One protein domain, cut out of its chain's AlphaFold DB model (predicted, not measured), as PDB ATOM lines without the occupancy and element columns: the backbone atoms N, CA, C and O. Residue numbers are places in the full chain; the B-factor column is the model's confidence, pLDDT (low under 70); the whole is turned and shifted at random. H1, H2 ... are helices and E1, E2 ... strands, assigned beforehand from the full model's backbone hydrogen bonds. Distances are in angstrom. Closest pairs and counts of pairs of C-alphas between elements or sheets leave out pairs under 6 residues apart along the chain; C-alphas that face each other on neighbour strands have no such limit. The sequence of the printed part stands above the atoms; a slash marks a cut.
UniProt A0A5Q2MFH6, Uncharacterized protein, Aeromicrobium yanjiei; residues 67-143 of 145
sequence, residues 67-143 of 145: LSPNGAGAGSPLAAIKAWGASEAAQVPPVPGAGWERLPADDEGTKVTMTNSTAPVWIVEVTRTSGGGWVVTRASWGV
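This is residues 67 to 143 of the 145 residues of an uncharacterized protein of Aeromicrobium yanjiei (UniProt A0A5Q2MFH6). One helix, H1, packs over one face of a strongly twisted sheet of three strands, nearest to E3, and a long loop, residues 88 to 110, leads from the helix round to the E1 edge of the sheet. This makes two layers, a helix on one face of a sheet. The printed part has 77 residues, with one named helix and three named strands in the order H1, E1, E2, E3; the sheet order is E1, E2, E3, all antiparallel. The class is mixed, helices and strands, with 36 of the 77 residues in named elements. The whole is compact, with a radius of gyration of the C-alphas of 11.8 A and spans of 33 by 26 by 18 A.

H1, residues 77 to 87, has each O i to N i+4 pair within hydrogen-bond range. It is on the sheet of E1, residues 111 to 116, E2, residues 121 to 129, and E3, residues 133 to 142. Its closest C-alphas to E3 are those of Ala 80 and Val 135, 5.3 A apart. Residues 101 to 102 pair antiparallel with residues 114 to 115 of E1. The three strands form a meander, each the antiparallel neighbour of the one before. In the hairpin E1 and E2, at 157 degrees, N 114 and O 124 are 2.8 A apart. In the hairpin E2 and E3, at 160 degrees, N 125 and O 138 are 2.8 A apart.

H1 begins at C-alpha 77 (217.801, 239.044, 174.048) and is 15.9 A long. E1 measures 16.9 A and E2 25.8 A. E3, 27.2 A, bends by 51 degrees at residue 137 and ends at C-alpha 142 (223.947, 229.808, 191.072).

The C-alphas farthest apart, those of Gly 131 and Val 143, are 35.2 A apart. The printed part has no cut. The link from H1 to E1 is long, with 23 residues; the other two are tight. pLDDT is under 70 at residues 67 to 72 and 88 to 92.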
ATOM      1  N   LEU A  67     222.249 246.199 186.582       67.12
ATOM      2  CA  LEU A  67     223.026 246.704 185.455       67.12
ATOM      3  C   LEU A  67     222.356 247.939 184.858       67.12
ATOM      4  O   LEU A  67     221.249 247.884 184.318       67.12
ATOM      5  N   SER A  68     223.072 249.065 184.901       56.97
ATOM      6  CA  SER A  68     222.625 250.302 184.258       56.97
ATOM      7  C   SER A  68     222.537 250.114 182.733       56.97
ATOM      8  O   SER A  68     223.533 249.714 182.121       56.97
ATOM      9  N   PRO A  69     221.393 250.423 182.093       60.94
ATOM     10  CA  PRO A  69     221.171 250.174 180.670       60.94
ATOM     11  C   PRO A  69     221.974 251.148 179.792       60.94
ATOM     12  O   PRO A  69     221.478 252.189 179.365       60.94
ATOM     13  N   ASN A  70     223.230 250.800 179.509       51.06
ATOM     14  CA  ASN A  70     224.137 251.594 178.683       51.06
ATOM     15  C   ASN A  70     224.155 251.128 177.217       51.06
ATOM     16  O   ASN A  70     224.333 249.948 176.923       51.06
ATOM     17  N   GLY A  71     224.080 252.094 176.295       55.84
ATOM     18  CA  GLY A  71     224.347 251.902 174.866       55.84
ATOM     19  C   GLY A  71     223.134 251.571 173.989       55.84
ATOM     20  O   GLY A  71     221.997 251.430 174.443       55.84
ATOM     21  N   ALA A  72     223.388 251.457 172.683       62.53
ATOM     22  CA  ALA A  72     222.421 250.907 171.741       62.53
ATOM     23  C   ALA A  72     222.308 249.398 171.994       62.53
ATOM     24  O   ALA A  72     223.250 248.651 171.732       62.53
ATOM     25  N   GLY A  73     221.171 248.967 172.543       71.19
ATOM     26  CA  GLY A  73     220.939 247.564 172.880       71.19
ATOM     27  C   GLY A  73     221.093 246.628 171.676       71.19
ATOM     28  O   GLY A  73     220.857 247.007 170.529       71.19
ATOM     29  N   ALA A  74     221.460 245.377 171.937       84.50
ATOM     30  CA  ALA A  74     221.660 244.373 170.901       84.50
ATOM     31  C   ALA A  74     220.347 244.018 170.177       84.50
ATOM     32  O   ALA A  74     219.260 244.134 170.740       84.50
ATOM     33  N   GLY A  75     220.429 243.507 168.946       87.50
ATOM     34  CA  GLY A  75     219.243 243.175 168.141       87.50
ATOM     35  C   GLY A  75     218.346 242.055 168.698       87.50
ATOM     36  O   GLY A  75     217.240 241.861 168.201       87.50
ATOM     37  N   SER A  76     218.784 241.312 169.722       90.62
ATOM     38  CA  SER A  76     217.985 240.266 170.376       90.62
ATOM     39  C   SER A  76     218.381 240.057 171.847       90.62
ATOM     40  O   SER A  76     219.520 240.364 172.212       90.62
ATOM     41  N   PRO A  77     217.496 239.461 172.677       89.44
ATOM     42  CA  PRO A  77     217.801 239.044 174.048       89.44
ATOM     43  C   PRO A  77     219.117 238.272 174.186       89.44
ATOM     44  O   PRO A  77     219.995 238.651 174.954       89.44
ATOM     45  N   LEU A  78     219.298 237.225 173.376       90.56
ATOM     46  CA  LEU A  78     220.491 236.379 173.433       90.56
ATOM     47  C   LEU A  78     221.762 237.125 172.991       90.56
ATOM     48  O   LEU A  78     222.844 236.844 173.501       90.56
ATOM     49  N   ALA A  79     221.650 238.076 172.061       89.19
ATOM     50  CA  ALA A  79     222.782 238.911 171.668       89.19
ATOM     51  C   ALA A  79     223.190 239.884 172.789       89.19
ATOM     52  O   ALA A  79     224.384 240.092 172.987       89.19
ATOM     53  N   ALA A  80     222.231 240.411 173.562       88.75
ATOM     54  CA  ALA A  80     222.512 241.256 174.725       88.75
ATOM     55  C   ALA A  80     223.272 240.480 175.810       88.75
ATOM     56  O   ALA A  80     224.300 240.949 176.293       88.75
ATOM     57  N   ILE A  81     222.825 239.257 176.117       88.12
ATOM     58  CA  ILE A  81     223.479 238.358 177.082       88.12
ATOM     59  C   ILE A  81     224.913 238.029 176.653       88.12
ATOM     60  O   ILE A  81     225.829 238.086 177.467       88.12
ATOM     61  N   LYS A  82     225.130 237.730 175.365       87.31
ATOM     62  CA  LYS A  82     226.469 237.438 174.824       87.31
ATOM     63  C   LYS A  82     227.396 238.651 174.841       87.31
ATOM     64  O   LYS A  82     228.573 238.491 175.140       87.31
ATOM     65  N   ALA A  83     226.883 239.842 174.530       84.94
ATOM     66  CA  ALA A  83     227.662 241.076 174.592       84.94
ATOM     67  C   ALA A  83     228.068 241.408 176.036       84.94
ATOM     68  O   ALA A  83     229.238 241.675 176.291       84.94
ATOM     69  N   TRP A  84     227.127 241.303 176.980       84.56
ATOM     70  CA  TRP A  84     227.372 241.513 178.406       84.56
ATOM     71  C   TRP A  84     228.369 240.496 178.990       84.56
ATOM     72  O   TRP A  84     229.367 240.879 179.598       84.56
ATOM     73  N   GLY A  85     228.175 239.203 178.719       82.25
ATOM     74  CA  GLY A  85     229.092 238.149 179.165       82.25
ATOM     75  C   GLY A  85     230.502 238.238 178.567       82.25
ATOM     76  O   GLY A  85     231.431 237.664 179.123       82.25
ATOM     77  N   ALA A  86     230.681 238.963 177.457       80.81
ATOM     78  CA  ALA A  86     231.994 239.256 176.886       80.81
ATOM     79  C   ALA A  86     232.679 240.483 177.523       80.81
ATOM     80  O   ALA A  86     233.899 240.602 177.423       80.81
ATOM     81  N   SER A  87     231.929 241.386 178.169       76.62
ATOM     82  CA  SER A  87     232.485 242.519 178.925       76.62
ATOM     83  C   SER A  87     232.801 242.188 180.388       76.62
ATOM     84  O   SER A  87     233.752 242.742 180.937       76.62
ATOM     85  N   GLU A  88     232.058 241.274 181.019       69.94
ATOM     86  CA  GLU A  88     232.256 240.906 182.430       69.94
ATOM     87  C   GLU A  88     233.388 239.884 182.625       69.94
ATOM     88  O   GLU A  88     233.177 238.684 182.788       69.94
ATOM     89  N   ALA A  89     234.630 240.366 182.603       54.78
ATOM     90  CA  ALA A  89     235.809 239.509 182.467       54.78
ATOM     91  C   ALA A  89     236.397 238.916 183.772       54.78
ATOM     92  O   ALA A  89     237.399 238.206 183.686       54.78
ATOM     93  N   ALA A  90     235.868 239.230 184.969       57.53
ATOM     94  CA  ALA A  90     236.637 239.032 186.216       57.53
ATOM     95  C   ALA A  90     235.915 238.466 187.460       57.53
ATOM     96  O   ALA A  90     236.609 238.034 188.379       57.53
ATOM     97  N   GLN A  91     234.577 238.490 187.556       55.69
ATOM     98  CA  GLN A  91     233.864 238.169 188.818       55.69
ATOM     99  C   GLN A  91     232.640 237.247 188.662       55.69
ATOM    100  O   GLN A  91     231.897 237.034 189.617       55.69
ATOM    101  N   VAL A  92     232.437 236.688 187.470       69.19
ATOM    102  CA  VAL A  92     231.305 235.819 187.111       69.19
ATOM    103  C   VAL A  92     231.848 234.524 186.497       69.19
ATOM    104  O   VAL A  92     232.878 234.570 185.818       69.19
ATOM    105  N   PRO A  93     231.191 233.364 186.690       77.38
ATOM    106  CA  PRO A  93     231.476 232.187 185.882       77.38
ATOM    107  C   PRO A  93     231.186 232.470 184.395       77.38
ATOM    108  O   PRO A  93     230.471 233.420 184.071       77.38
ATOM    109  N   PRO A  94     231.705 231.652 183.463       84.69
ATOM    110  CA  PRO A  94     231.474 231.863 182.038       84.69
ATOM    111  C   PRO A  94     229.981 231.837 181.679       84.69
ATOM    112  O   PRO A  94     229.288 230.858 181.956       84.69
ATOM    113  N   VAL A  95     229.502 232.893 181.018       85.44
ATOM    114  CA  VAL A  95     228.129 232.972 180.497       85.44
ATOM    115  C   VAL A  95     227.955 231.950 179.355       85.44
ATOM    116  O   VAL A  95     228.706 232.006 178.377       85.44
ATOM    117  N   PRO A  96     226.982 231.019 179.423       85.81
ATOM    118  CA  PRO A  96     226.802 229.987 178.405       85.81
ATOM    119  C   PRO A  96     226.546 230.540 176.995       85.81
ATOM    120  O   PRO A  96     225.751 231.457 176.789       85.81
ATOM    121  N   GLY A  97     227.154 229.930 175.975       85.31
ATOM    122  CA  GLY A  97     226.951 230.334 174.573       85.31
ATOM    123  C   GLY A  97     225.648 229.828 173.927       85.31
ATOM    124  O   GLY A  97     225.229 230.362 172.892       85.31
ATOM    125  N   ALA A  98     225.024 228.803 174.516       86.62
ATOM    126  CA  ALA A  98     223.865 228.059 174.012       86.62
ATOM    127  C   ALA A  98     223.091 227.408 175.181       86.62
ATOM    128  O   ALA A  98     223.550 227.474 176.318       86.62
ATOM    129  N   GLY A  99     221.937 226.785 174.907       88.62
ATOM    130  CA  GLY A  99     221.079 226.173 175.941       88.62
ATOM    131  C   GLY A  99     220.180 227.169 176.681       88.62
ATOM    132  O   GLY A  99     219.761 226.902 177.800       88.62
ATOM    133  N   TRP A 100     219.925 228.332 176.074       91.81
ATOM    134  CA  TRP A 100     219.076 229.371 176.649       91.81
ATOM    135  C   TRP A 100     217.608 229.161 176.300       91.81
ATOM    136  O   TRP A 100     217.254 229.087 175.122       91.81
ATOM    137  N   GLU A 101     216.766 229.168 177.322       91.56
ATOM    138  CA  GLU A 101     215.315 229.169 177.209       91.56
ATOM    139  C   GLU A 101     214.775 230.576 177.486       91.56
ATOM    140  O   GLU A 101     215.379 231.371 178.208       91.56
ATOM    141  N   ARG A 102     213.643 230.910 176.862       88.19
ATOM    142  CA  ARG A 102     212.953 232.186 177.058       88.19
ATOM    143  C   ARG A 102     211.684 231.928 177.854       88.19
ATOM    144  O   ARG A 102     210.776 231.272 177.348       88.19
ATOM    145  N   LEU A 103     211.612 232.482 179.057       84.94
ATOM    146  CA  LEU A 103     210.371 232.519 179.823       84.94
ATOM    147  C   LEU A 103     209.378 233.504 179.172       84.94
ATOM    148  O   LEU A 103     209.794 234.353 178.367       84.94
ATOM    149  N   PRO A 104     208.070 233.406 179.485       77.94
ATOM    150  CA  PRO A 104     207.086 234.385 179.043       77.94
ATOM    151  C   PRO A 104     207.561 235.814 179.322       77.94
ATOM    152  O   PRO A 104     208.153 236.091 180.365       77.94
ATOM    153  N   ALA A 105     207.344 236.705 178.355       76.00
ATOM    154  CA  ALA A 105     207.617 238.122 178.549       76.00
ATOM    155  C   ALA A 105     206.599 238.736 179.525       76.00
ATOM    156  O   ALA A 105     205.568 238.131 179.824       76.00
ATOM    157  N   ASP A 106     206.880 239.956 179.972       78.44
ATOM    158  CA  ASP A 106     205.849 240.848 180.501       78.44
ATOM    159  C   ASP A 106     204.737 241.103 179.462       78.44
ATOM    160  O   ASP A 106     204.933 240.917 178.258       78.44
ATOM    161  N   ASP A 107     203.569 241.570 179.916       72.69
ATOM    162  CA  ASP A 107     202.418 241.833 179.034       72.69
ATOM    163  C   ASP A 107     202.723 242.882 177.947       72.69
ATOM    164  O   ASP A 107     202.116 242.876 176.876       72.69
ATOM    165  N   GLU A 108     203.690 243.771 178.201       75.69
ATOM    166  CA  GLU A 108     204.147 244.801 177.262       75.69
ATOM    167  C   GLU A 108     205.214 244.292 176.267       75.69
ATOM    168  O   GLU A 108     205.544 244.971 175.291       75.69
ATOM    169  N   GLY A 109     205.779 243.098 176.487       79.38
ATOM    170  CA  GLY A 109     206.872 242.541 175.690       79.38
ATOM    171  C   GLY A 109     208.179 243.344 175.761       79.38
ATOM    172  O   GLY A 109     209.015 243.233 174.855       79.38
ATOM    173  N   THR A 110     208.351 244.174 176.795       83.81
ATOM    174  CA  THR A 110     209.529 245.025 177.016       83.81
ATOM    175  C   THR A 110     210.598 244.337 177.853       83.81
ATOM    176  O   THR A 110     211.780 244.630 177.674       83.81
ATOM    177  N   LYS A 111     210.218 243.387 178.709       87.12
ATOM    178  CA  LYS A 111     211.100 242.642 179.603       87.12
ATOM    179  C   LYS A 111     211.009 241.147 179.319       87.12
ATOM    180  O   LYS A 111     209.940 240.573 179.133       87.12
ATOM    181  N   VAL A 112     212.163 240.491 179.286       90.75
ATOM    182  CA  VAL A 112     212.267 239.055 179.022       90.75
ATOM    183  C   VAL A 112     213.239 238.430 180.002       90.75
ATOM    184  O   VAL A 112     214.391 238.854 180.086       90.75
ATOM    185  N   THR A 113     212.801 237.371 180.674       90.69
ATOM    186  CA  THR A 113     213.691 236.520 181.462       90.69
ATOM    187  C   THR A 113     214.171 235.355 180.603       90.69
ATOM    188  O   THR A 113     213.382 234.621 180.006       90.69
ATOM    189  N   MET A 114     215.486 235.211 180.520       91.75
ATOM    190  CA  MET A 114     216.191 234.152 179.811       91.75
ATOM    191  C   MET A 114     216.846 233.240 180.850       91.75
ATOM    192  O   MET A 114     217.533 233.730 181.744       91.75
ATOM    193  N   THR A 115     216.664 231.931 180.741       90.81
ATOM    194  CA  THR A 115     217.220 230.948 181.683       90.81
ATOM    195  C   THR A 115     218.187 230.000 180.989       90.81
ATOM    196  O   THR A 115     218.067 229.736 179.793       90.81
ATOM    197  N   ASN A 116     219.156 229.470 181.732       90.50
ATOM    198  CA  ASN A 116     219.982 228.353 181.293       90.50
ATOM    199  C   ASN A 116     220.143 227.362 182.441       90.50
ATOM    200  O   ASN A 116     220.772 227.681 183.447       90.50
ATOM    201  N   SER A 117     219.588 226.164 182.284       85.56
ATOM    202  CA  SER A 117     219.578 225.129 183.327       85.56
ATOM    203  C   SER A 117     220.871 224.298 183.384       85.56
ATOM    204  O   SER A 117     220.979 223.378 184.191       85.56
ATOM    205  N   THR A 118     221.864 224.599 182.539       83.44
ATOM    206  CA  THR A 118     223.189 223.960 182.582       83.44
ATOM    207  C   THR A 118     224.003 224.562 183.721       83.44
ATOM    208  O   THR A 118     224.202 225.769 183.730       83.44
ATOM    209  N   ALA A 119     224.501 223.750 184.656       77.56
ATOM    210  CA  ALA A 119     225.248 224.253 185.813       77.56
ATOM    211  C   ALA A 119     226.530 225.035 185.415       77.56
ATOM    212  O   ALA A 119     227.300 224.535 184.589       77.56
ATOM    213  N   PRO A 120     226.819 226.204 186.031       81.06
ATOM    214  CA  PRO A 120     225.976 226.928 186.990       81.06
ATOM    215  C   PRO A 120     224.728 227.497 186.308       81.06
ATOM    216  O   PRO A 120     224.829 228.090 185.240       81.06
ATOM    217  N   VAL A 121     223.562 227.322 186.932       86.25
ATOM    218  CA  VAL A 121     222.277 227.762 186.375       86.25
ATOM    219  C   VAL A 121     222.259 229.282 186.290       86.25
ATOM    220  O   VAL A 121     222.639 229.952 187.248       86.25
ATOM    221  N   TRP A 122     221.793 229.814 185.162       88.06
ATOM    222  CA  TRP A 122     221.665 231.250 184.917       88.06
ATOM    223  C   TRP A 122     220.210 231.684 184.806       88.06
ATOM    224  O   TRP A 122     219.410 231.026 184.139       88.06
ATOM    225  N   ILE A 123     219.909 232.854 185.366       88.81
ATOM    226  CA  ILE A 123     218.683 233.615 185.130       88.81
ATOM    227  C   ILE A 123     219.094 235.038 184.756       88.81
ATOM    228  O   ILE A 123     219.797 235.713 185.502       88.81
ATOM    229  N   VAL A 124     218.687 235.508 183.582       87.75
ATOM    230  CA  VAL A 124     219.099 236.813 183.063       87.75
ATOM    231  C   VAL A 124     217.883 237.568 182.548       87.75
ATOM    232  O   VAL A 124     217.220 237.140 181.605       87.75
ATOM    233  N   GLU A 125     217.586 238.703 183.170       89.25
ATOM    234  CA  GLU A 125     216.546 239.620 182.728       89.25
ATOM    235  C   GLU A 125     217.142 240.624 181.740       89.25
ATOM    236  O   GLU A 125     218.058 241.391 182.064       89.25
ATOM    237  N   VAL A 126     216.585 240.650 180.532       89.19
ATOM    238  CA  VAL A 126     216.875 241.674 179.532       89.19
ATOM    239  C   VAL A 126     215.674 242.584 179.335       89.19
ATOM    240  O   VAL A 126     214.527 242.135 179.327       89.19
ATOM    241  N   THR A 127     215.952 243.863 179.117       88.88
ATOM    242  CA  THR A 127     214.939 244.888 178.870       88.88
ATOM    243  C   THR A 127     215.176 245.535 177.510       88.88
ATOM    244  O   THR A 127     216.315 245.706 177.062       88.88
ATOM    245  N   ARG A 128     214.087 245.874 176.822       87.62
ATOM    246  CA  ARG A 128     214.097 246.543 175.528       87.62
ATOM    247  C   ARG A 128     214.359 248.036 175.718       87.62
ATOM    248  O   ARG A 128     213.652 248.712 176.457       87.62
ATOM    249  N   THR A 129     215.365 248.568 175.035       84.44
ATOM    250  CA  THR A 129     215.682 249.999 175.056       84.44
ATOM    251  C   THR A 129     214.722 250.786 174.164       84.44
ATOM    252  O   THR A 129     214.276 250.300 173.120       84.44
ATOM    253  N   SER A 130     214.469 252.048 174.520       80.31
ATOM    254  CA  SER A 130     213.666 252.987 173.717       80.31
ATOM    255  C   SER A 130     214.201 253.184 172.291       80.31
ATOM    256  O   SER A 130     213.425 253.426 171.371       80.31
ATOM    257  N   GLY A 131     215.515 253.028 172.091       75.12
ATOM    258  CA  GLY A 131     216.177 253.084 170.784       75.12
ATOM    259  C   GLY A 131     216.033 251.828 169.912       75.12
ATOM    260  O   GLY A 131     216.607 251.796 168.829       75.12
ATOM    261  N   GLY A 132     215.303 250.796 170.354       76.62
ATOM    262  CA  GLY A 132     215.058 249.592 169.552       76.62
ATOM    263  C   GLY A 132     216.158 248.531 169.640       76.62
ATOM    264  O   GLY A 132     216.599 248.015 168.617       76.62
ATOM    265  N   GLY A 133     216.564 248.163 170.855       87.88
ATOM    266  CA  GLY A 133     217.501 247.064 171.119       87.88
ATOM    267  C   GLY A 133     217.242 246.402 172.472       87.88
ATOM    268  O   GLY A 133     216.265 246.730 173.134       87.88
ATOM    269  N   TRP A 134     218.107 245.483 172.894       90.00
ATOM    270  CA  TRP A 134     218.022 244.759 174.169       90.00
ATOM    271  C   TRP A 134     219.287 244.949 175.008       90.00
ATOM    272  O   TRP A 134     220.398 244.906 174.480       90.00
ATOM    273  N   VAL A 135     219.128 245.126 176.315       88.12
ATOM    274  CA  VAL A 135     220.226 245.227 177.290       88.12
ATOM    275  C   VAL A 135     219.950 244.309 178.471       88.12
ATOM    276  O   VAL A 135     218.792 244.108 178.832       88.12
ATOM    277  N   VAL A 136     220.998 243.746 179.074       86.94
ATOM    278  CA  VAL A 136     220.861 243.037 180.351       86.94
ATOM    279  C   VAL A 136     220.645 244.075 181.450       86.94
ATOM    280  O   VAL A 136     221.415 245.026 181.547       86.94
ATOM    281  N   THR A 137     219.591 243.902 182.245       85.69
ATOM    282  CA  THR A 137     219.262 244.774 183.388       85.69
ATOM    283  C   THR A 137     219.405 244.052 184.720       85.69
ATOM    284  O   THR A 137     219.707 244.682 185.728       85.69
ATOM    285  N   ARG A 138     219.236 242.724 184.724       84.88
ATOM    286  CA  ARG A 138     219.596 241.873 185.855       84.88
ATOM    287  C   ARG A 138     220.221 240.585 185.354       84.88
ATOM    288  O   ARG A 138     219.709 239.981 184.417       84.88
ATOM    289  N   ALA A 139     221.282 240.137 186.002       85.12
ATOM    290  CA  ALA A 139     221.785 238.781 185.839       85.12
ATOM    291  C   ALA A 139     221.942 238.138 187.210       85.12
ATOM    292  O   ALA A 139     222.375 238.799 188.152       85.12
ATOM    293  N   SER A 140     221.625 236.854 187.303       84.25
ATOM    294  CA  SER A 140     221.996 236.017 188.428       84.25
ATOM    295  C   SER A 140     222.387 234.621 187.969       84.25
ATOM    296  O   SER A 140     221.973 234.122 186.918       84.25
ATOM    297  N   TRP A 141     223.254 234.003 188.756       84.94
ATOM    298  CA  TRP A 141     223.736 232.648 188.544       84.94
ATOM    299  C   TRP A 141     223.855 231.940 189.885       84.94
ATOM    300  O   TRP A 141     224.057 232.593 190.910       84.94
ATOM    301  N   GLY A 142     223.762 230.613 189.874       79.50
ATOM    302  CA  GLY A 142     223.947 229.808 191.072       79.50
ATOM    303  C   GLY A 142     224.316 228.362 190.772       79.50
ATOM    304  O   GLY A 142     224.052 227.826 189.694       79.50
ATOM    305  N   VAL A 143     224.928 227.708 191.755       75.38
ATOM    306  CA  VAL A 143     225.030 226.247 191.780       75.38
ATOM    307  C   VAL A 143     223.823 225.734 192.555       75.38
ATOM    308  O   VAL A 143     223.570 226.166 193.678       75.38
TER     309      VAL A 143